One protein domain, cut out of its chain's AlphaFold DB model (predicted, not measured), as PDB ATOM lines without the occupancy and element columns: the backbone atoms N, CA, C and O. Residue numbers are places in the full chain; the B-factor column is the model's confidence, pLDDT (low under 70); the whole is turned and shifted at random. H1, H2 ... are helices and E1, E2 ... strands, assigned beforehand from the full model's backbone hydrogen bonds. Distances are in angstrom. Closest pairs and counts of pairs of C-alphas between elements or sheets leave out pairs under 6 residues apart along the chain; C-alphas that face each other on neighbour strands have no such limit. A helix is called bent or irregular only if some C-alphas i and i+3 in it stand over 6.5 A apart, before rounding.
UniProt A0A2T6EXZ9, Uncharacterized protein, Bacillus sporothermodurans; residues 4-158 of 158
ATOM      1  N   LEU A   4     195.120 229.367 209.736       97.31
ATOM      2  CA  LEU A   4     196.000 228.448 210.453       97.31
ATOM      3  C   LEU A   4     195.730 227.007 210.014       97.31
ATOM      4  O   LEU A   4     194.674 226.445 210.309       97.31
ATOM      5  N   GLU A   5     196.711 226.393 209.356       97.50
ATOM      6  CA  GLU A   5     196.664 224.969 209.028       97.50
ATOM      7  C   GLU A   5     197.088 224.133 210.243       97.50
ATOM      8  O   GLU A   5     198.248 224.166 210.664       97.50
ATOM      9  N   CYS A   6     196.136 223.386 210.795       96.56
ATOM     10  CA  CYS A   6     196.272 222.632 212.039       96.56
ATOM     11  C   CYS A   6     196.714 221.179 211.810       96.56
ATOM     12  O   CYS A   6     196.916 220.438 212.767       96.56
ATOM     13  N   SER A   7     196.862 220.706 210.571       94.38
ATOM     14  CA  SER A   7     197.348 219.346 210.317       94.38
ATOM     15  C   SER A   7     198.853 219.180 210.556       94.38
ATOM     16  O   SER A   7     199.615 220.130 210.727       94.38
ATOM     17  N   SER A   8     199.325 217.932 210.484       93.50
ATOM     18  CA  SER A   8     200.757 217.603 210.544       93.50
ATOM     19  C   SER A   8     201.583 218.166 209.375       93.50
ATOM     20  O   SER A   8     202.816 218.090 209.409       93.50
ATOM     21  N   LYS A   9     200.924 218.713 208.345       95.88
ATOM     22  CA  LYS A   9     201.546 219.393 207.200       95.88
ATOM     23  C   LYS A   9     201.601 220.917 207.360       95.88
ATOM     24  O   LYS A   9     202.310 221.551 206.586       95.88
ATOM     25  N   GLY A  10     200.902 221.477 208.347       95.56
ATOM     26  CA  GLY A  10     200.975 222.888 208.724       95.56
ATOM     27  C   GLY A  10     201.748 223.099 210.021       95.56
ATOM     28  O   GLY A  10     202.860 222.588 210.199       95.56
ATOM     29  N   ASP A  11     201.158 223.862 210.940       96.69
ATOM     30  CA  ASP A  11     201.745 224.102 212.253       96.69
ATOM     31  C   ASP A  11     201.518 222.893 213.163       96.69
ATOM     32  O   ASP A  11     200.456 222.696 213.756       96.69
ATOM     33  N   LYS A  12     202.569 222.084 213.306       96.88
ATOM     34  CA  LYS A  12     202.544 220.840 214.082       96.88
ATOM     35  C   LYS A  12     202.096 221.036 215.528       96.88
ATOM     36  O   LYS A  12     201.565 220.100 216.109       96.88
ATOM     37  N   ARG A  13     202.239 222.229 216.112       97.62
ATOM     38  CA  ARG A  13     201.788 222.504 217.489       97.62
ATOM     39  C   ARG A  13     200.268 222.398 217.645       97.62
ATOM     40  O   ARG A  13     199.799 222.263 218.772       97.62
ATOM     41  N   PHE A  14     199.538 222.436 216.532       97.75
ATOM     42  CA  PHE A  14     198.085 222.316 216.432       97.75
ATOM     43  C   PHE A  14     197.641 220.990 215.797       97.75
ATOM     44  O   PHE A  14     196.460 220.796 215.526       97.75
ATOM     45  N   SER A  15     198.570 220.046 215.612       97.56
ATOM     46  CA  SER A  15     198.274 218.707 215.113       97.56
ATOM     47  C   SER A  15     198.135 217.704 216.251       97.56
ATOM     48  O   SER A  15     199.034 217.583 217.084       97.56
ATOM     49  N   ALA A  16     197.063 216.904 216.234       96.88
ATOM     50  CA  ALA A  16     196.813 215.876 217.251       96.88
ATOM     51  C   ALA A  16     197.948 214.835 217.370       96.88
ATOM     52  O   ALA A  16     198.140 214.265 218.438       96.88
ATOM     53  N   PHE A  17     198.735 214.626 216.307       95.88
ATOM     54  CA  PHE A  17     199.902 213.730 216.303       95.88
ATOM     55  C   PHE A  17     201.110 214.270 217.086       95.88
ATOM     56  O   PHE A  17     202.014 213.512 217.423       95.88
ATOM     57  N   PHE A  18     201.160 215.578 217.339       97.69
ATOM     58  CA  PHE A  18     202.293 216.251 217.984       97.69
ATOM     59  C   PHE A  18     201.897 216.944 219.291       97.69
ATOM     60  O   PHE A  18     202.748 217.162 220.151       97.69
ATOM     61  N   ALA A  19     200.617 217.278 219.459       98.06
ATOM     62  CA  ALA A  19     200.076 217.841 220.683       98.06
ATOM     63  C   ALA A  19     200.096 216.784 221.796       98.06
ATOM     64  O   ALA A  19     199.295 215.856 221.773       98.06
ATOM     65  N   ARG A  20     201.035 216.895 222.746       98.44
ATOM     66  CA  ARG A  20     201.182 215.955 223.872       98.44
ATOM     67  C   ARG A  20     200.516 216.474 225.145       98.44
ATOM     68  O   ARG A  20     200.702 217.644 225.501       98.44
ATOM     69  N   VAL A  21     199.786 215.586 225.817       97.81
ATOM     70  CA  VAL A  21     199.105 215.811 227.100       97.81
ATOM     71  C   VAL A  21     199.368 214.652 228.053       97.81
ATOM     72  O   VAL A  21     199.522 213.505 227.619       97.81
ATOM     73  N   ASP A  22     199.434 214.969 229.342       97.25
ATOM     74  CA  ASP A  22     199.473 213.978 230.407       97.25
ATOM     75  C   ASP A  22     198.051 213.709 230.893       97.25
ATOM     76  O   ASP A  22     197.340 214.645 231.255       97.25
ATOM     77  N   ILE A  23     197.639 212.444 230.838       95.00
ATOM     78  CA  ILE A  23     196.349 211.975 231.339       95.00
ATOM     79  C   ILE A  23     196.652 210.802 232.261       95.00
ATOM     80  O   ILE A  23     197.208 209.802 231.804       95.00
ATOM     81  N   LEU A  24     196.316 210.939 233.546       92.50
ATOM     82  CA  LEU A  24     196.512 209.904 234.570       92.50
ATOM     83  C   LEU A  24     197.957 209.355 234.600       92.50
ATOM     84  O   LEU A  24     198.179 208.147 234.630       92.50
ATOM     85  N   GLY A  25     198.960 210.241 234.521       93.75
ATOM     86  CA  GLY A  25     200.383 209.878 234.554       93.75
ATOM     87  C   GLY A  25     200.933 209.327 233.234       93.75
ATOM     88  O   GLY A  25     202.100 208.933 233.160       93.75
ATOM     89  N   LYS A  26     200.114 209.286 232.175       95.12
ATOM     90  CA  LYS A  26     200.522 208.870 230.832       95.12
ATOM     91  C   LYS A  26     200.634 210.076 229.908       95.12
ATOM     92  O   LYS A  26     199.642 210.589 229.388       95.12
ATOM     93  N   THR A  27     201.868 210.460 229.597       97.81
ATOM     94  CA  THR A  27     202.154 211.471 228.574       97.81
ATOM     95  C   THR A  27     202.174 210.851 227.174       97.81
ATOM     96  O   THR A  27     203.106 210.131 226.806       97.81
ATOM     97  N   ALA A  28     201.197 211.206 226.342       97.75
ATOM     98  CA  ALA A  28     201.109 210.797 224.940       97.75
ATOM     99  C   ALA A  28     200.535 211.930 224.074       97.75
ATOM    100  O   ALA A  28     200.105 212.964 224.588       97.75
ATOM    101  N   SER A  29     200.579 211.779 222.752       98.38
ATOM    102  CA  SER A  29     199.873 212.692 221.849       98.38
ATOM    103  C   SER A  29     198.352 212.552 221.991       98.38
ATOM    104  O   SER A  29     197.854 211.497 222.386       98.38
ATOM    105  N   ILE A  30     197.601 213.601 221.645       98.31
ATOM    106  CA  ILE A  30     196.130 213.566 221.617       98.31
ATOM    107  C   ILE A  30     195.641 212.424 220.720       98.31
ATOM    108  O   ILE A  30     194.714 211.710 221.092       98.31
ATOM    109  N   GLU A  31     196.279 212.209 219.565       96.81
ATOM    110  CA  GLU A  31     195.934 211.099 218.672       96.81
ATOM    111  C   GLU A  31     196.151 209.738 219.344       96.81
ATOM    112  O   GLU A  31     195.304 208.860 219.230       96.81
ATOM    113  N   GLU A  32     197.260 209.549 220.062       97.19
ATOM    114  CA  GLU A  32     197.518 208.297 220.783       97.19
ATOM    115  C   GLU A  32     196.492 208.064 221.895       97.19
ATOM    116  O   GLU A  32     195.953 206.964 221.993       97.19
ATOM    117  N   HIS A  33     196.184 209.085 222.701       97.88
ATOM    118  CA  HIS A  33     195.144 208.994 223.734       97.88
ATOM    119  C   HIS A  33     193.779 208.655 223.133       97.88
ATOM    120  O   HIS A  33     193.098 207.745 223.601       97.88
ATOM    121  N   TYR A  34     193.403 209.334 222.052       97.31
ATOM    122  CA  TYR A  34     192.124 209.130 221.385       97.31
ATOM    123  C   TYR A  34     192.009 207.747 220.737       97.31
ATOM    124  O   TYR A  34     191.012 207.053 220.929       97.31
ATOM    125  N   GLN A  35     193.015 207.315 219.976       96.50
ATOM    126  CA  GLN A  35     192.954 206.048 219.246       96.50
ATOM    127  C   GLN A  35     193.050 204.845 220.186       96.50
ATOM    128  O   GLN A  35     192.244 203.928 220.052       96.50
ATOM    129  N   HIS A  36     193.970 204.860 221.155       97.00
ATOM    130  CA  HIS A  36     194.132 203.745 222.094       97.00
ATOM    131  C   HIS A  36     192.979 203.619 223.093       97.00
ATOM    132  O   HIS A  36     192.794 202.540 223.645       97.00
ATOM    133  N   SER A  37     192.198 204.682 223.318       97.00
ATOM    134  CA  SER A  37     191.009 204.590 224.173       97.00
ATOM    135  C   SER A  37     189.923 203.693 223.576       97.00
ATOM    136  O   SER A  37     189.108 203.159 224.310       97.00
ATOM    137  N   LYS A  38     189.879 203.506 222.254       97.38
ATOM    138  CA  LYS A  38     188.753 202.857 221.573       97.38
ATOM    139  C   LYS A  38     188.653 201.365 221.877       97.38
ATOM    140  O   LYS A  38     189.630 200.632 221.728       97.38
ATOM    141  N   LEU A  39     187.433 200.929 222.185       97.19
ATOM    142  CA  LEU A  39     187.068 199.533 222.396       97.19
ATOM    143  C   LEU A  39     186.110 199.064 221.304       97.19
ATOM    144  O   LEU A  39     185.090 199.705 221.036       97.19
ATOM    145  N   PHE A  40     186.435 197.930 220.693       96.50
ATOM    146  CA  PHE A  40     185.663 197.319 219.614       96.50
ATOM    147  C   PHE A  40     185.040 196.010 220.084       96.50
ATOM    148  O   PHE A  40     185.630 195.296 220.890       96.50
ATOM    149  N   SER A  41     183.864 195.698 219.546       94.94
ATOM    150  CA  SER A  41     183.239 194.387 219.706       94.94
ATOM    151  C   SER A  41     183.984 193.372 218.839       94.94
ATOM    152  O   SER A  41     184.071 193.559 217.625       94.94
ATOM    153  N   VAL A  42     184.524 192.321 219.451       92.44
ATOM    154  CA  VAL A  42     185.234 191.235 218.765       92.44
ATOM    155  C   VAL A  42     184.544 189.923 219.098       92.44
ATOM    156  O   VAL A  42     184.398 189.580 220.269       92.44
ATOM    157  N   GLU A  43     184.106 189.215 218.063       93.44
ATOM    158  CA  GLU A  43     183.521 187.881 218.179       93.44
ATOM    159  C   GLU A  43     184.602 186.823 217.928       93.44
ATOM    160  O   GLU A  43     185.341 186.902 216.941       93.44
ATOM    161  N   ASP A  44     184.722 185.856 218.836       91.56
ATOM    162  CA  ASP A  44     185.614 184.715 218.660       91.56
ATOM    163  C   ASP A  44     185.005 183.638 217.737       91.56
ATOM    164  O   ASP A  44     183.868 183.712 217.280       91.56
ATOM    165  N   HIS A  45     185.771 182.583 217.460       91.56
ATOM    166  CA  HIS A  45     185.338 181.467 216.609       91.56
ATOM    167  C   HIS A  45     184.235 180.596 217.237       91.56
ATOM    168  O   HIS A  45     183.698 179.711 216.568       91.56
ATOM    169  N   HIS A  46     183.911 180.825 218.508       91.62
ATOM    170  CA  HIS A  46     182.824 180.181 219.233       91.62
ATOM    171  C   HIS A  46     181.575 181.073 219.337       91.62
ATOM    172  O   HIS A  46     180.581 180.638 219.917       91.62
ATOM    173  N   GLY A  47     181.597 182.284 218.767       92.69
ATOM    174  CA  GLY A  47     180.500 183.248 218.838       92.69
ATOM    175  C   GLY A  47     180.469 184.070 220.132       92.69
ATOM    176  O   GLY A  47     179.489 184.771 220.385       92.69
ATOM    177  N   ASN A  48     181.503 183.998 220.978       94.00
ATOM    178  CA  ASN A  48     181.575 184.828 222.177       94.00
ATOM    179  C   ASN A  48     182.041 186.232 221.805       94.00
ATOM    180  O   ASN A  48     183.077 186.408 221.161       94.00
ATOM    181  N   VAL A  49     181.303 187.237 222.270       93.06
ATOM    182  CA  VAL A  49     181.626 188.645 222.045       93.06
ATOM    183  C   VAL A  49     182.390 189.210 223.237       93.06
ATOM    184  O   VAL A  49     181.953 189.095 224.383       93.06
ATOM    185  N   SER A  50     183.511 189.867 222.961       93.56
ATOM    186  CA  SER A  50     184.326 190.583 223.943       93.56
ATOM    187  C   SER A  50     184.639 192.010 223.482       93.56
ATOM    188  O   SER A  50     184.439 192.362 222.317       93.56
ATOM    189  N   LEU A  51     185.092 192.853 224.415       94.25
ATOM    190  CA  LEU A  51     185.553 194.207 224.119       94.25
ATOM    191  C   LEU A  51     187.076 194.253 224.113       94.25
ATOM    192  O   LEU A  51     187.710 193.994 225.135       94.25
ATOM    193  N   GLU A  52     187.651 194.651 222.983       93.50
ATOM    194  CA  GLU A  52     189.100 194.740 222.821       93.50
ATOM    195  C   GLU A  52     189.558 196.161 222.483       93.50
ATOM    196  O   GLU A  52     188.991 196.838 221.618       93.50
ATOM    197  N   SER A  53     190.636 196.593 223.144       91.25
ATOM    198  CA  SER A  53     191.467 197.728 222.726       91.25
ATOM    199  C   SER A  53     192.656 197.232 221.911       91.25
ATOM    200  O   SER A  53     193.197 196.163 222.193       91.25
ATOM    201  N   PHE A  54     193.161 198.058 220.998       91.81
ATOM    202  CA  PHE A  54     194.365 197.743 220.226       91.81
ATOM    203  C   PHE A  54     195.469 198.773 220.478       91.81
ATOM    204  O   PHE A  54     195.206 199.964 220.635       91.81
ATOM    205  N   THR A  55     196.723 198.322 220.480       89.38
ATOM    206  CA  THR A  55     197.904 199.189 220.649       89.38
ATOM    207  C   THR A  55     198.465 199.707 219.326       89.38
ATOM    208  O   THR A  55     199.207 200.683 219.310       89.38
ATOM    209  N   ASP A  56     198.118 199.079 218.199       93.75
ATOM    210  CA  ASP A  56     198.509 199.562 216.877       93.75
ATOM    211  C   ASP A  56     197.435 200.495 216.302       93.75
ATOM    212  O   ASP A  56     196.377 200.068 215.831       93.75
ATOM    213  N   ILE A  57     197.743 201.793 216.273       92.94
ATOM    214  CA  ILE A  57     196.882 202.822 215.675       92.94
ATOM    215  C   ILE A  57     196.575 202.523 214.202       92.94
ATOM    216  O   ILE A  57     195.484 202.854 213.729       92.94
ATOM    217  N   LYS A  58     197.496 201.908 213.447       92.94
ATOM    218  CA  LYS A  58     197.226 201.544 212.047       92.94
ATOM    219  C   LYS A  58     196.126 200.496 211.969       92.94
ATOM    220  O   LYS A  58     195.241 200.635 211.128       92.94
ATOM    221  N   HIS A  59     196.154 199.511 212.863       93.00
ATOM    222  CA  HIS A  59     195.120 198.488 212.954       93.00
ATOM    223  C   HIS A  59     193.762 199.085 213.349       93.00
ATOM    224  O   HIS A  59     192.762 198.827 212.679       93.00
ATOM    225  N   ILE A  60     193.733 199.976 214.347       92.94
ATOM    226  CA  ILE A  60     192.517 200.707 214.751       92.94
ATOM    227  C   ILE A  60     191.930 201.468 213.558       92.94
ATOM    228  O   ILE A  60     190.756 201.324 213.226       92.94
ATOM    229  N   LYS A  61     192.757 202.250 212.859       90.56
ATOM    230  CA  LYS A  61     192.314 203.023 211.692       90.56
ATOM    231  C   LYS A  61     191.864 202.138 210.538       90.56
ATOM    232  O   LYS A  61     190.966 202.528 209.798       90.56
ATOM    233  N   GLN A  62     192.486 200.976 210.354       92.31
ATOM    234  CA  GLN A  62     192.074 200.011 209.344       92.31
ATOM    235  C   GLN A  62     190.666 199.483 209.634       92.31
ATOM    236  O   GLN A  62     189.824 199.566 208.745       92.31
ATOM    237  N   LYS A  63     190.392 199.046 210.869       91.56
ATOM    238  CA  LYS A  63     189.050 198.645 211.327       91.56
ATOM    239  C   LYS A  63     188.001 199.718 211.023       91.56
ATOM    240  O   LYS A  63     187.040 199.474 210.299       91.56
ATOM    241  N   GLN A  64     188.273 200.957 211.432       89.88
ATOM    242  CA  GLN A  64     187.374 202.087 211.178       89.88
ATOM    243  C   GLN A  64     187.133 202.360 209.689       89.88
ATOM    244  O   GLN A  64     186.026 202.715 209.291       89.88
ATOM    245  N   ARG A  65     188.157 202.187 208.844       89.00
ATOM    246  CA  ARG A  65     188.012 202.326 207.386       89.00
ATOM    247  C   ARG A  65     187.126 201.243 206.773       89.00
ATOM    248  O   ARG A  65     186.543 201.504 205.726       89.00
ATOM    249  N   PHE A  66     187.043 200.069 207.395       90.94
ATOM    250  CA  PHE A  66     186.167 198.975 206.974       90.94
ATOM    251  C   PHE A  66     184.769 199.027 207.604       90.94
ATOM    252  O   PHE A  66     183.940 198.184 207.286       90.94
ATOM    253  N   GLY A  67     184.477 200.051 208.411       89.38
ATOM    254  CA  GLY A  67     183.157 200.271 209.004       89.38
ATOM    255  C   GLY A  67     183.026 199.793 210.448       89.38
ATOM    256  O   GLY A  67     181.998 200.060 211.063       89.38
ATOM    257  N   ASP A  68     184.063 199.176 211.019       91.75
ATOM    258  CA  ASP A  68     184.060 198.796 212.429       91.75
ATOM    259  C   ASP A  68     184.206 200.053 213.289       91.75
ATOM    260  O   ASP A  68     185.247 200.723 213.295       91.75
ATOM    261  N   LEU A  69     183.150 200.392 214.022       92.31
ATOM    262  CA  LEU A  69     183.135 201.537 214.923       92.31
ATOM    263  C   LEU A  69     183.383 201.089 216.368       92.31
ATOM    264  O   LEU A  69     182.965 199.996 216.755       92.31
ATOM    265  N   PRO A  70     184.061 201.918 217.182       95.44
ATOM    266  CA  PRO A  70     184.171 201.645 218.604       95.44
ATOM    267  C   PRO A  70     182.784 201.669 219.250       95.44
ATOM    268  O   PRO A  70     181.978 202.555 218.969       95.44
ATOM    269  N   VAL A  71     182.532 200.712 220.137       97.06
ATOM    270  CA  VAL A  71     181.283 200.614 220.912       97.06
ATOM    271  C   VAL A  71     181.420 201.271 222.285       97.06
ATOM    272  O   VAL A  71     180.442 201.763 222.852       97.06
ATOM    273  N   ARG A  72     182.651 201.333 222.802       97.69
ATOM    274  CA  ARG A  72     183.033 202.022 224.037       97.69
ATOM    275  C   ARG A  72     184.409 202.666 223.876       97.69
ATOM    276  O   ARG A  72     185.092 202.459 222.869       97.69
ATOM    277  N   PHE A  73     184.832 203.421 224.877       98.00
ATOM    278  CA  PHE A  73     186.222 203.835 225.025       98.00
ATOM    279  C   PHE A  73     186.652 203.827 226.490       98.00
ATOM    280  O   PHE A  73     185.814 203.981 227.370       98.00
ATOM    281  N   ARG A  74     187.945 203.649 226.746       96.94
ATOM    282  CA  ARG A  74     188.535 203.542 228.080       96.94
ATOM    283  C   ARG A  74     189.324 204.792 228.451       96.94
ATOM    284  O   ARG A  74     190.166 205.243 227.669       96.94
ATOM    285  N   VAL A  75     189.098 205.302 229.660       95.62
ATOM    286  CA  VAL A  75     189.918 206.344 230.301       95.62
ATOM    287  C   VAL A  75     190.252 205.877 231.714       95.62
ATOM    288  O   VAL A  75     189.350 205.642 232.514       95.62
ATOM    289  N   GLY A  76     191.544 205.714 232.009       92.06
ATOM    290  CA  GLY A  76     191.970 205.030 233.233       92.06
ATOM    291  C   GLY A  76     191.469 203.587 233.241       92.06
ATOM    292  O   GLY A  76     191.645 202.872 232.251       92.06
ATOM    293  N   ASP A  77     190.803 203.203 234.327       92.88
ATOM    294  CA  ASP A  77     190.228 201.867 234.517       92.88
ATOM    295  C   ASP A  77     188.740 201.776 234.130       92.88
ATOM    296  O   ASP A  77     188.127 200.715 234.247       92.88
ATOM    297  N   TYR A  78     188.158 202.866 233.614       95.44
ATOM    298  CA  TYR A  78     186.724 202.975 233.345       95.44
ATOM    299  C   TYR A  78     186.410 202.984 231.849       95.44
ATOM    300  O   TYR A  78     187.065 203.668 231.055       95.44
ATOM    301  N   ASP A  79     185.356 202.252 231.478       97.06
ATOM    302  CA  ASP A  79     184.842 202.178 230.111       97.06
ATOM    303  C   ASP A  79     183.580 203.022 229.958       97.06
ATOM    304  O   ASP A  79     182.588 202.808 230.653       97.06
ATOM    305  N   TYR A  80     183.551 203.881 228.946       97.56
ATOM    306  CA  TYR A  80     182.472 204.821 228.667       97.56
ATOM    307  C   TYR A  80     181.776 204.510 227.334       97.56
ATOM    308  O   TYR A  80     182.412 203.998 226.406       97.56
ATOM    309  N   PRO A  81     180.472 204.813 227.200       97.25
ATOM    310  CA  PRO A  81     179.753 204.722 225.929       97.25
ATOM    311  C   PRO A  81     180.422 205.530 224.805       97.25
ATOM    312  O   PRO A  81     180.833 206.668 225.020       97.25
ATOM    313  N   ALA A  82     180.492 204.984 223.585       96.75
ATOM    314  CA  ALA A  82     181.147 205.653 222.452       96.75
ATOM    315  C   ALA A  82     180.531 207.012 222.057       96.75
ATOM    316  O   ALA A  82     181.197 207.803 221.391       96.75
ATOM    317  N   GLU A  83     179.305 207.324 222.486       96.88
ATOM    318  CA  GLU A  83     178.679 208.638 222.274       96.88
ATOM    319  C   GLU A  83     179.457 209.792 222.931       96.88
ATOM    320  O   GLU A  83     179.476 210.899 222.394       96.88
ATOM    321  N   TYR A  84     180.194 209.531 224.019       98.00
ATOM    322  CA  TYR A  84     181.037 210.537 224.676       98.00
ATOM    323  C   TYR A  84     182.448 210.642 224.084       98.00
ATOM    324  O   TYR A  84     183.231 211.506 224.482       98.00
ATOM    325  N   LEU A  85     182.800 209.807 223.101       97.50
ATOM    326  CA  LEU A  85     184.158 209.745 222.553       97.50
ATOM    327  C   LEU A  85     184.593 211.072 221.901       97.50
ATOM    328  O   LEU A  85     185.760 211.458 221.979       97.50
ATOM    329  N   SER A  86     183.660 211.803 221.285       97.44
ATOM    330  CA  SER A  86     183.934 213.141 220.742       97.44
ATOM    331  C   SER A  86     184.151 214.186 221.836       97.44
ATOM    332  O   SER A  86     185.035 215.031 221.693       97.44
ATOM    333  N   MET A  87     183.423 214.100 222.953       98.50
ATOM    334  CA  MET A  87     183.651 214.968 224.115       98.50
ATOM    335  C   MET A  87     185.026 214.692 224.723       98.50
ATOM    336  O   MET A  87     185.790 215.624 224.953       98.50
ATOM    337  N   TYR A  88     185.411 213.419 224.865       98.31
ATOM    338  CA  TYR A  88     186.759 213.054 225.306       98.31
ATOM    339  C   TYR A  88     187.846 213.672 224.414       98.31
ATOM    340  O   TYR A  88     188.789 214.281 224.916       98.31
ATOM    341  N   TYR A  89     187.686 213.611 223.088       98.38
ATOM    342  CA  TYR A  89     188.615 214.262 222.159       98.38
ATOM    343  C   TYR A  89     188.716 215.780 222.375       98.38
ATOM    344  O   TYR A  89     189.815 216.340 222.336       98.38
ATOM    345  N   LYS A  90     187.586 216.456 222.621       98.56
ATOM    346  CA  LYS A  90     187.564 217.893 222.925       98.56
ATOM    347  C   LYS A  90     188.250 218.213 224.249       98.56
ATOM    348  O   LYS A  90     189.036 219.157 224.299       98.56
ATOM    349  N   LEU A  91     188.027 217.405 225.284       98.31
ATOM    350  CA  LEU A  91     188.676 217.572 226.585       98.31
ATOM    351  C   LEU A  91     190.196 217.387 226.501       98.31
ATOM    352  O   LEU A  91     190.927 218.181 227.085       98.31
ATOM    353  N   LEU A  92     190.696 216.441 225.695       98.56
ATOM    354  CA  LEU A  92     192.139 216.309 225.435       98.56
ATOM    355  C   LEU A  92     192.740 217.596 224.838       98.56
ATOM    356  O   LEU A  92     193.831 218.024 225.227       98.56
ATOM    357  N   TRP A  93     192.030 218.234 223.903       98.62
ATOM    358  CA  TRP A  93     192.432 219.527 223.343       98.62
ATOM    359  C   TRP A  93     192.346 220.663 224.358       98.62
ATOM    360  O   TRP A  93     193.261 221.486 224.407       98.62
ATOM    361  N   LEU A  94     191.293 220.697 225.176       98.44
ATOM    362  CA  LEU A  94     191.143 221.669 226.255       98.44
ATOM    363  C   LEU A  94     192.330 221.583 227.218       98.44
ATOM    364  O   LEU A  94     193.021 222.581 227.404       98.44
ATOM    365  N   THR A  95     192.667 220.387 227.714       98.06
ATOM    366  CA  THR A  95     193.846 220.160 228.568       98.06
ATOM    367  C   THR A  95     195.136 220.636 227.894       98.06
ATOM    368  O   THR A  95     195.984 221.283 228.515       98.06
ATOM    369  N   TYR A  96     195.302 220.346 226.600       98.69
ATOM    370  CA  TYR A  96     196.485 220.760 225.848       98.69
ATOM    371  C   TYR A  96     196.636 222.283 225.746       98.69
ATOM    372  O   TYR A  96     197.760 222.786 225.876       98.69
ATOM    373  N   LEU A  97     195.535 222.987 225.466       98.56
ATOM    374  CA  LEU A  97     195.496 224.429 225.219       98.56
ATOM    375  C   LEU A  97     195.515 225.243 226.518       98.56
ATOM    376  O   LEU A  97     196.231 226.247 226.563       98.56
ATOM    377  N   ASP A  98     194.846 224.771 227.576       98.31
ATOM    378  CA  ASP A  98     194.917 225.340 228.931       98.31
ATOM    379  C   ASP A  98     196.379 225.393 229.406       98.31
ATOM    380  O   ASP A  98     196.870 226.425 229.868       98.31
ATOM    381  N   ALA A  99     197.137 224.314 229.179       98.06
ATOM    382  CA  ALA A  99     198.557 224.245 229.522       98.06
ATOM    383  C   ALA A  99     199.464 225.133 228.640       98.06
ATOM    384  O   ALA A  99     200.659 225.273 228.911       98.06
ATOM    385  N   LYS A 100     198.951 225.699 227.537       98.19
ATOM    386  CA  LYS A 100     199.752 226.401 226.517       98.19
ATOM    387  C   LYS A 100     199.107 227.724 226.090       98.19
ATOM    388  O   LYS A 100     198.899 227.955 224.895       98.19
ATOM    389  N   PRO A 101     198.919 228.682 227.017       97.88
ATOM    390  CA  PRO A 101     198.276 229.963 226.709       97.88
ATOM    391  C   PRO A 101     199.023 230.778 225.640       97.88
ATOM    392  O   PRO A 101     198.431 231.595 224.937       97.88
ATOM    393  N   HIS A 102     200.329 230.554 225.462       98.25
ATOM    394  CA  HIS A 102     201.103 231.180 224.390       98.25
ATOM    395  C   HIS A 102     200.696 230.692 222.987       98.25
ATOM    396  O   HIS A 102     200.737 231.485 222.047       98.25
ATOM    397  N   LEU A 103     200.277 229.428 222.837       98.31
ATOM    398  CA  LEU A 103     199.750 228.906 221.572       98.31
ATOM    399  C   LEU A 103     198.375 229.489 221.276       98.31
ATOM    400  O   LEU A 103     198.123 229.882 220.143       98.31
ATOM    401  N   VAL A 104     197.530 229.636 222.295       98.31
ATOM    402  CA  VAL A 104     196.216 230.280 222.167       98.31
ATOM    403  C   VAL A 104     196.374 231.723 221.676       98.31
ATOM    404  O   VAL A 104     195.747 232.115 220.696       98.31
ATOM    405  N   ARG A 105     197.298 232.496 222.272       98.31
ATOM    406  CA  ARG A 105     197.631 233.863 221.816       98.31
ATOM    407  C   ARG A 105     198.226 233.922 220.408       98.31
ATOM    408  O   ARG A 105     198.130 234.946 219.738       98.31
ATOM    409  N   TYR A 106     198.915 232.872 219.973       98.31
ATOM    410  CA  TYR A 106     199.416 232.783 218.605       98.31
ATOM    411  C   TYR A 106     198.272 232.496 217.625       98.31
ATOM    412  O   TYR A 106     198.134 233.200 216.628       98.31
ATOM    413  N   ALA A 107     197.430 231.512 217.944       98.00
ATOM    414  CA  ALA A 107     196.292 231.092 217.137       98.00
ATOM    415  C   ALA A 107     195.213 232.177 217.012       98.00
ATOM    416  O   ALA A 107     194.570 232.282 215.970       98.00
ATOM    417  N   SER A 108     195.041 233.032 218.025       97.62
ATOM    418  CA  SER A 108     194.039 234.106 217.997       97.62
ATOM    419  C   SER A 108     194.258 235.135 216.881       97.62
ATOM    420  O   SER A 108     193.304 235.804 216.486       97.62
ATOM    421  N   LYS A 109     195.480 235.216 216.329       97.88
ATOM    422  CA  LYS A 109     195.856 236.085 215.199       97.88
ATOM    423  C   LYS A 109     195.305 235.623 213.845       97.88
ATOM    424  O   LYS A 109     195.465 236.334 212.854       97.88
ATOM    425  N   PHE A 110     194.732 234.423 213.782       97.81
ATOM    426  CA  PHE A 110     194.198 233.840 212.557       97.81
ATOM    427  C   PHE A 110     192.682 233.985 212.497       97.81
ATOM    428  O   PHE A 110     191.998 233.842 213.513       97.81
ATOM    429  N   ASP A 111     192.152 234.261 211.309       95.12
ATOM    430  CA  ASP A 111     190.706 234.361 211.082       95.12
ATOM    431  C   ASP A 111     190.083 232.967 210.971       95.12
ATOM    432  O   ASP A 111     189.043 232.692 211.568       95.12
ATOM    433  N   ASN A 112     190.765 232.081 210.240       96.44
ATOM    434  CA  ASN A 112     190.280 230.754 209.880       96.44
ATOM    435  C   ASN A 112     191.225 229.650 210.357       96.44
ATOM    436  O   ASN A 112     192.426 229.859 210.528       96.44
ATOM    437  N   PHE A 113     190.670 228.449 210.496       97.38
ATOM    438  CA  PHE A 113     191.383 227.241 210.892       97.38
ATOM    439  C   PHE A 113     191.040 226.145 209.898       97.38
ATOM    440  O   PHE A 113     189.867 225.938 209.580       97.38
ATOM    441  N   THR A 114     192.053 225.452 209.399       95.94
ATOM    442  CA  THR A 114     191.869 224.348 208.458       95.94
ATOM    443  C   THR A 114     192.596 223.112 208.937       95.94
ATOM    444  O   THR A 114     193.606 223.180 209.635       95.94
ATOM    445  N   ASP A 115     192.046 221.968 208.564       93.75
ATOM    446  CA  ASP A 115     192.721 220.687 208.641       93.75
ATOM    447  C   ASP A 115     192.608 220.056 207.261       93.75
ATOM    448  O   ASP A 115     191.519 219.661 206.835       93.75
ATOM    449  N   MET A 116     193.728 219.987 206.544       92.25
ATOM    450  CA  MET A 116     193.737 219.446 205.185       92.25
ATOM    451  C   MET A 116     193.339 217.963 205.108       92.25
ATOM    452  O   MET A 116     193.063 217.466 204.018       92.25
ATOM    453  N   PHE A 117     193.332 217.241 206.236       88.00
ATOM    454  CA  PHE A 117     192.890 215.847 206.303       88.00
ATOM    455  C   PHE A 117     191.406 215.701 206.653       88.00
ATOM    456  O   PHE A 117     190.907 214.573 206.713       88.00
ATOM    457  N   ARG A 118     190.679 216.808 206.854       86.75
ATOM    458  CA  ARG A 118     189.230 216.778 207.052       86.75
ATOM    459  C   ARG A 118     188.540 216.277 205.782       86.75
ATOM    460  O   ARG A 118     188.534 216.945 204.750       86.75
ATOM    461  N   GLY A 119     187.925 215.104 205.877       80.75
ATOM    462  CA  GLY A 119     187.069 214.527 204.846       80.75
ATOM    463  C   GLY A 119     185.585 214.636 205.200       80.75
ATOM    464  O   GLY A 119     185.217 215.038 206.302       80.75
ATOM    465  N   LYS A 120     184.715 214.213 204.272       75.19
ATOM    466  CA  LYS A 120     183.249 214.217 204.461       75.19
ATOM    467  C   LYS A 120     182.774 213.398 205.671       75.19
ATOM    468  O   LYS A 120     181.747 213.726 206.243       75.19
ATOM    469  N   ASN A 121     183.535 212.374 206.062       75.75
ATOM    470  CA  ASN A 121     183.190 211.445 207.146       75.75
ATOM    471  C   ASN A 121     184.033 211.670 208.415       75.75
ATOM    472  O   ASN A 121     184.101 210.799 209.280       75.75
ATOM    473  N   THR A 122     184.741 212.797 208.516       79.00
ATOM    474  CA  THR A 122     185.529 213.117 209.710       79.00
ATOM    475  C   THR A 122     184.588 213.469 210.861       79.00
ATOM    476  O   THR A 122     183.930 214.502 210.817       79.00
ATOM    477  N   ILE A 123     184.558 212.620 211.894       80.19
ATOM    478  CA  ILE A 123     183.755 212.838 213.110       80.19
ATOM    479  C   ILE A 123     184.357 213.963 213.962       80.19
ATOM    480  O   ILE A 123     183.657 214.883 214.360       80.19
ATOM    481  N   ASN A 124     185.669 213.901 214.209       87.62
ATOM    482  CA  ASN A 124     186.392 214.867 215.032       87.62
ATOM    483  C   ASN A 124     187.447 215.588 214.193       87.62
ATOM    484  O   ASN A 124     188.304 214.949 213.583       87.62
ATOM    485  N   CYS A 125     187.373 216.919 214.164       92.25
ATOM    486  CA  CYS A 125     188.280 217.787 213.419       92.25
ATOM    487  C   CYS A 125     189.070 218.660 214.399       92.25
ATOM    488  O   CYS A 125     188.483 219.488 215.094       92.25
ATOM    489  N   GLN A 126     190.399 218.520 214.434       93.75
ATOM    490  CA  GLN A 126     191.246 219.331 215.322       93.75
ATOM    491  C   GLN A 126     191.079 220.835 215.077       93.75
ATOM    492  O   GLN A 126     191.000 221.602 216.031       93.75
ATOM    493  N   ALA A 127     190.955 221.257 213.813       96.69
ATOM    494  CA  ALA A 127     190.770 222.663 213.469       96.69
ATOM    495  C   ALA A 127     189.468 223.241 214.046       96.69
ATOM    496  O   ALA A 127     189.466 224.390 214.480       96.69
ATOM    497  N   ASP A 128     188.393 222.448 214.113       96.31
ATOM    498  CA  ASP A 128     187.113 222.899 214.671       96.31
ATOM    499  C   ASP A 128     187.214 223.103 216.184       96.31
ATOM    500  O   ASP A 128     186.804 224.148 216.684       96.31
ATOM    501  N   VAL A 129     187.819 222.149 216.901       97.88
ATOM    502  CA  VAL A 129     187.988 222.231 218.362       97.88
ATOM    503  C   VAL A 129     188.926 223.376 218.743       97.88
ATOM    504  O   VAL A 129     188.636 224.148 219.655       97.88
ATOM    505  N   ILE A 130     190.032 223.543 218.009       98.44
ATOM    506  CA  ILE A 130     190.969 224.649 218.232       98.44
ATOM    507  C   ILE A 130     190.283 225.988 217.950       98.44
ATOM    508  O   ILE A 130     190.433 226.920 218.739       98.44
ATOM    509  N   ARG A 131     189.512 226.098 216.858       98.06
ATOM    510  CA  ARG A 131     188.740 227.308 216.548       98.06
ATOM    511  C   ARG A 131     187.749 227.624 217.664       98.06
ATOM    512  O   ARG A 131     187.725 228.769 218.102       98.06
ATOM    513  N   GLN A 132     186.972 226.635 218.113       98.31
ATOM    514  CA  GLN A 132     186.007 226.772 219.209       98.31
ATOM    515  C   GLN A 132     186.709 227.311 220.460       98.31
ATOM    516  O   GLN A 132     186.394 228.407 220.911       98.31
ATOM    517  N   TYR A 133     187.774 226.652 220.926       98.50
ATOM    518  CA  TYR A 133     188.537 227.121 222.087       98.50
ATOM    519  C   TYR A 133     189.056 228.562 221.910       98.50
ATOM    520  O   TYR A 133     188.937 229.394 222.806       98.50
ATOM    521  N   VAL A 134     189.659 228.875 220.758       98.06
ATOM    522  CA  VAL A 134     190.340 230.161 220.528       98.06
ATOM    523  C   VAL A 134     189.361 231.318 220.314       98.06
ATOM    524  O   VAL A 134     189.677 232.449 220.688       98.06
ATOM    525  N   LYS A 135     188.215 231.073 219.671       97.56
ATOM    526  CA  LYS A 135     187.251 232.117 219.278       97.56
ATOM    527  C   LYS A 135     186.073 232.240 220.233       97.56
ATOM    528  O   LYS A 135     185.553 233.338 220.387       97.56
ATOM    529  N   GLU A 136     185.670 231.137 220.846       97.94
ATOM    530  CA  GLU A 136     184.473 231.040 221.687       97.94
ATOM    531  C   GLU A 136     184.853 230.842 223.168       97.94
ATOM    532  O   GLU A 136     184.052 231.104 224.058       97.94
ATOM    533  N   GLY A 137     186.114 230.488 223.449       97.62
ATOM    534  CA  GLY A 137     186.660 230.363 224.799       97.62
ATOM    535  C   GLY A 137     186.510 228.955 225.373       97.62
ATOM    536  O   GLY A 137     185.766 228.127 224.850       97.62
ATOM    537  N   ARG A 138     187.229 228.675 226.470       97.81
ATOM    538  CA  ARG A 138     187.243 227.340 227.099       97.81
ATOM    539  C   ARG A 138     185.856 226.871 227.556       97.81
ATOM    540  O   ARG A 138     185.546 225.698 227.396       97.81
ATOM    541  N   GLU A 139     185.023 227.787 228.056       98.31
ATOM    542  CA  GLU A 139     183.683 227.471 228.573       98.31
ATOM    543  C   GLU A 139     182.788 226.872 227.482       98.31
ATOM    544  O   GLU A 139     182.094 225.901 227.740       98.31
ATOM    545  N   SER A 140     182.925 227.315 226.224       98.31
ATOM    546  CA  SER A 140     182.165 226.737 225.103       98.31
ATOM    547  C   SER A 140     182.403 225.232 224.907       98.31
ATOM    548  O   SER A 140     181.533 224.537 224.391       98.31
ATOM    549  N   ILE A 141     183.579 224.722 225.294       98.38
ATOM    550  CA  ILE A 141     183.891 223.290 225.254       98.38
ATOM    551  C   ILE A 141     183.408 222.599 226.528       98.38
ATOM    552  O   ILE A 141     182.926 221.471 226.445       98.38
ATOM    553  N   LEU A 142     183.546 223.245 227.690       98.25
ATOM    554  CA  LEU A 142     183.095 222.689 228.966       98.25
ATOM    555  C   LEU A 142     181.581 222.487 228.979       98.25
ATOM    556  O   LEU A 142     181.144 221.389 229.302       98.25
ATOM    557  N   ASP A 143     180.814 223.482 228.533       98.19
ATOM    558  CA  ASP A 143     179.353 223.413 228.440       98.19
ATOM    559  C   ASP A 143     178.908 222.255 227.532       98.19
ATOM    560  O   ASP A 143     178.017 221.480 227.867       98.19
ATOM    561  N   GLU A 144     179.570 222.084 226.384       97.69
ATOM    562  CA  GLU A 144     179.261 220.990 225.459       97.69
ATOM    563  C   GLU A 144     179.645 219.615 226.026       97.69
ATOM    564  O   GLU A 144     178.972 218.618 225.761       97.69
ATOM    565  N   CYS A 145     180.736 219.548 226.792       98.19
ATOM    566  CA  CYS A 145     181.246 218.306 227.365       98.19
ATOM    567  C   CYS A 145     180.668 217.990 228.752       98.19
ATOM    568  O   CYS A 145     180.989 216.928 229.286       98.19
ATOM    569  N   GLU A 146     179.823 218.857 229.323       98.12
ATOM    570  CA  GLU A 146     179.238 218.716 230.663       98.12
ATOM    571  C   GLU A 146     178.670 217.305 230.923       98.12
ATOM    572  O   GLU A 146     179.024 216.715 231.950       98.12
ATOM    573  N   PRO A 147     177.896 216.682 230.004       97.94
ATOM    574  CA  PRO A 147     177.368 215.337 230.231       97.94
ATOM    575  C   PRO A 147     178.456 214.291 230.488       97.94
ATOM    576  O   PRO A 147     178.288 213.425 231.343       97.94
ATOM    577  N   PHE A 148     179.580 214.374 229.772       98.06
ATOM    578  CA  PHE A 148     180.696 213.455 229.969       98.06
ATOM    579  C   PHE A 148     181.537 213.829 231.194       98.06
ATOM    580  O   PHE A 148     181.922 212.938 231.947       98.06
ATOM    581  N   ILE A 149     181.779 215.123 231.432       97.44
ATOM    582  CA  ILE A 149     182.531 215.614 232.599       97.44
ATOM    583  C   ILE A 149     181.894 215.121 233.902       97.44
ATOM    584  O   ILE A 149     182.612 214.665 234.791       97.44
ATOM    585  N   ASN A 150     180.564 215.164 234.005       96.38
ATOM    586  CA  ASN A 150     179.843 214.737 235.205       96.38
ATOM    587  C   ASN A 150     180.065 213.253 235.531       96.38
ATOM    588  O   ASN A 150     180.216 212.889 236.694       96.38
ATOM    589  N   ILE A 151     180.107 212.398 234.507       96.44
ATOM    590  CA  ILE A 151     180.340 210.959 234.681       96.44
ATOM    591  C   ILE A 151     181.825 210.702 234.967       96.44
ATOM    592  O   ILE A 151     182.153 209.978 235.899       96.44
ATOM    593  N   LEU A 152     182.717 211.346 234.210       94.62
ATOM    594  CA  LEU A 152     184.165 211.203 234.353       94.62
ATOM    595  C   LEU A 152     184.660 211.639 235.739       94.62
ATOM    596  O   LEU A 152     185.505 210.970 236.320       94.62
ATOM    597  N   SER A 153     184.148 212.756 236.266       92.19
ATOM    598  CA  SER A 153     184.576 213.286 237.571       92.19
ATOM    599  C   SER A 153     184.156 212.360 238.706       92.19
ATOM    600  O   SER A 153     184.962 212.075 239.579       92.19
ATOM    601  N   ARG A 154     182.930 211.822 238.645       92.00
ATOM    602  CA  ARG A 154     182.457 210.820 239.605       92.00
ATOM    603  C   ARG A 154     183.367 209.593 239.619       92.00
ATOM    604  O   ARG A 154     183.751 209.145 240.687       92.00
ATOM    605  N   ASP A 155     183.699 209.066 238.443       91.62
ATOM    606  CA  ASP A 155     184.442 207.810 238.330       91.62
ATOM    607  C   ASP A 155     185.936 207.976 238.691       91.62
ATOM    608  O   ASP A 155     186.551 207.034 239.164       91.62
ATOM    609  N   LEU A 156     186.538 209.160 238.500       83.62
ATOM    610  CA  LEU A 156     187.953 209.415 238.832       83.62
ATOM    611  C   LEU A 156     188.203 209.891 240.277       83.62
ATOM    612  O   LEU A 156     189.364 210.013 240.673       83.62
ATOM    613  N   GLU A 157     187.155 210.217 241.035       78.50
ATOM    614  CA  GLU A 157     187.242 210.582 242.459       78.50
ATOM    615  C   GLU A 157     187.165 209.364 243.405       78.50
ATOM    616  O   GLU A 157     187.422 209.516 244.603       78.50
ATOM    617  N   GLU A 158     186.839 208.177 242.876       55.84
ATOM    618  CA  GLU A 158     186.795 206.879 243.581       55.84
ATOM    619  C   GLU A 158     188.157 206.160 243.608       55.84
ATOM    620  O   GLU A 158     188.452 205.529 244.654       55.84
TER     621      GLU A 158
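Overview. This is residues 4 to 158 of the 158 residues of an uncharacterized protein of Bacillus sporothermodurans (UniProt A0A2T6EXZ9). The long helix H3 runs through the middle of an elongated body, with H1 beside it and H5 and H6 crossing it. Towards one end of the longest axis is a four-stranded sheet curled like part of a barrel, whose hairpin E3 and E4 reaches farthest out, with H2 near it; H4 and E7 are towards the other end, and the small hairpin E1 and E2 packs on H1 and H3 through E1. The printed part has 155 residues with six named helices and seven named strands, in the order E1 E2 H1 E3 E4 H2 E5 E6 H3 H4 E7 H5 H6. The larger sheet has the order E4 E3 E5 E6, all antiparallel, and the class is mixed, helices and strands. The whole is compact, with a radius of gyration of the C-alphas of 16.2 A, and spans 58 by 36 by 25 A.

Along the chain. Start at residues 4 to 19, which hold no named element. Find C-alpha 20 at (201.182, 215.955, 223.872), where E1, residues 20 to 23, begins; E2, 26 to 29, and H1, 30 to 37, follow. Next come E3, 38 to 43, 16.2 A long, E4, 49 to 53, H2, 57 to 65, E5, 72 to 75, and E6, 78 to 81. From C-alpha 82 at (181.147, 205.653, 222.452), H3 runs 24.9 A to residue 98. Then read H4, 101 to 107, E7, 112 to 114, H5, 126 to 136, 14.9 A, and H6, 139 to 156, 21.2 A, ending at C-alpha 156 at (187.953, 209.415, 238.832). H3 and H6 are irregular: C-alphas 83 and 86 are 7.1 A apart, and 144 and 147 are 7.6 A; H6 has a kink of 76 degrees near residue 147.

Arrangement. Begin at H3, the hub. Its residues 88 to 93 touch H1, opposite ways at a shallow tilt of 31 degrees, closest at the C-alphas of Leu 92 and Ile 30, 6.2 A. H6 touches H3 with residues 141 to 148, only just about perpendicular at 70.5 degrees, closest at the C-alphas of Cys 145 and Met 87, 5.2 A. In the strongly twisted sheet, look for N 40 and O 52 at 2.9 A between E3 and E4, N 39 and O 72 at 2.9 A between E3 and E5, and N 80 and O 73 at 2.8 A between E6 and E5. E4, H2 and E5 form a split strand-helix-strand unit, two strands running the same way with E3 between them, its crossover right-handed. Every O i to N i+4 pair is within hydrogen-bond range in H1, H2, H4 and H5; in H3 it is 11 of 13, in H6 9 of 14.

Size, cuts and confidence. The C-alphas farthest apart, those of His 46 and Lys 109, are 57.5 A apart. The printed part has no cut. The link from E7 to H5 is long, with 11 residues. Mean pLDDT of the printed part is 94.8, and residue 158 alone is under 70.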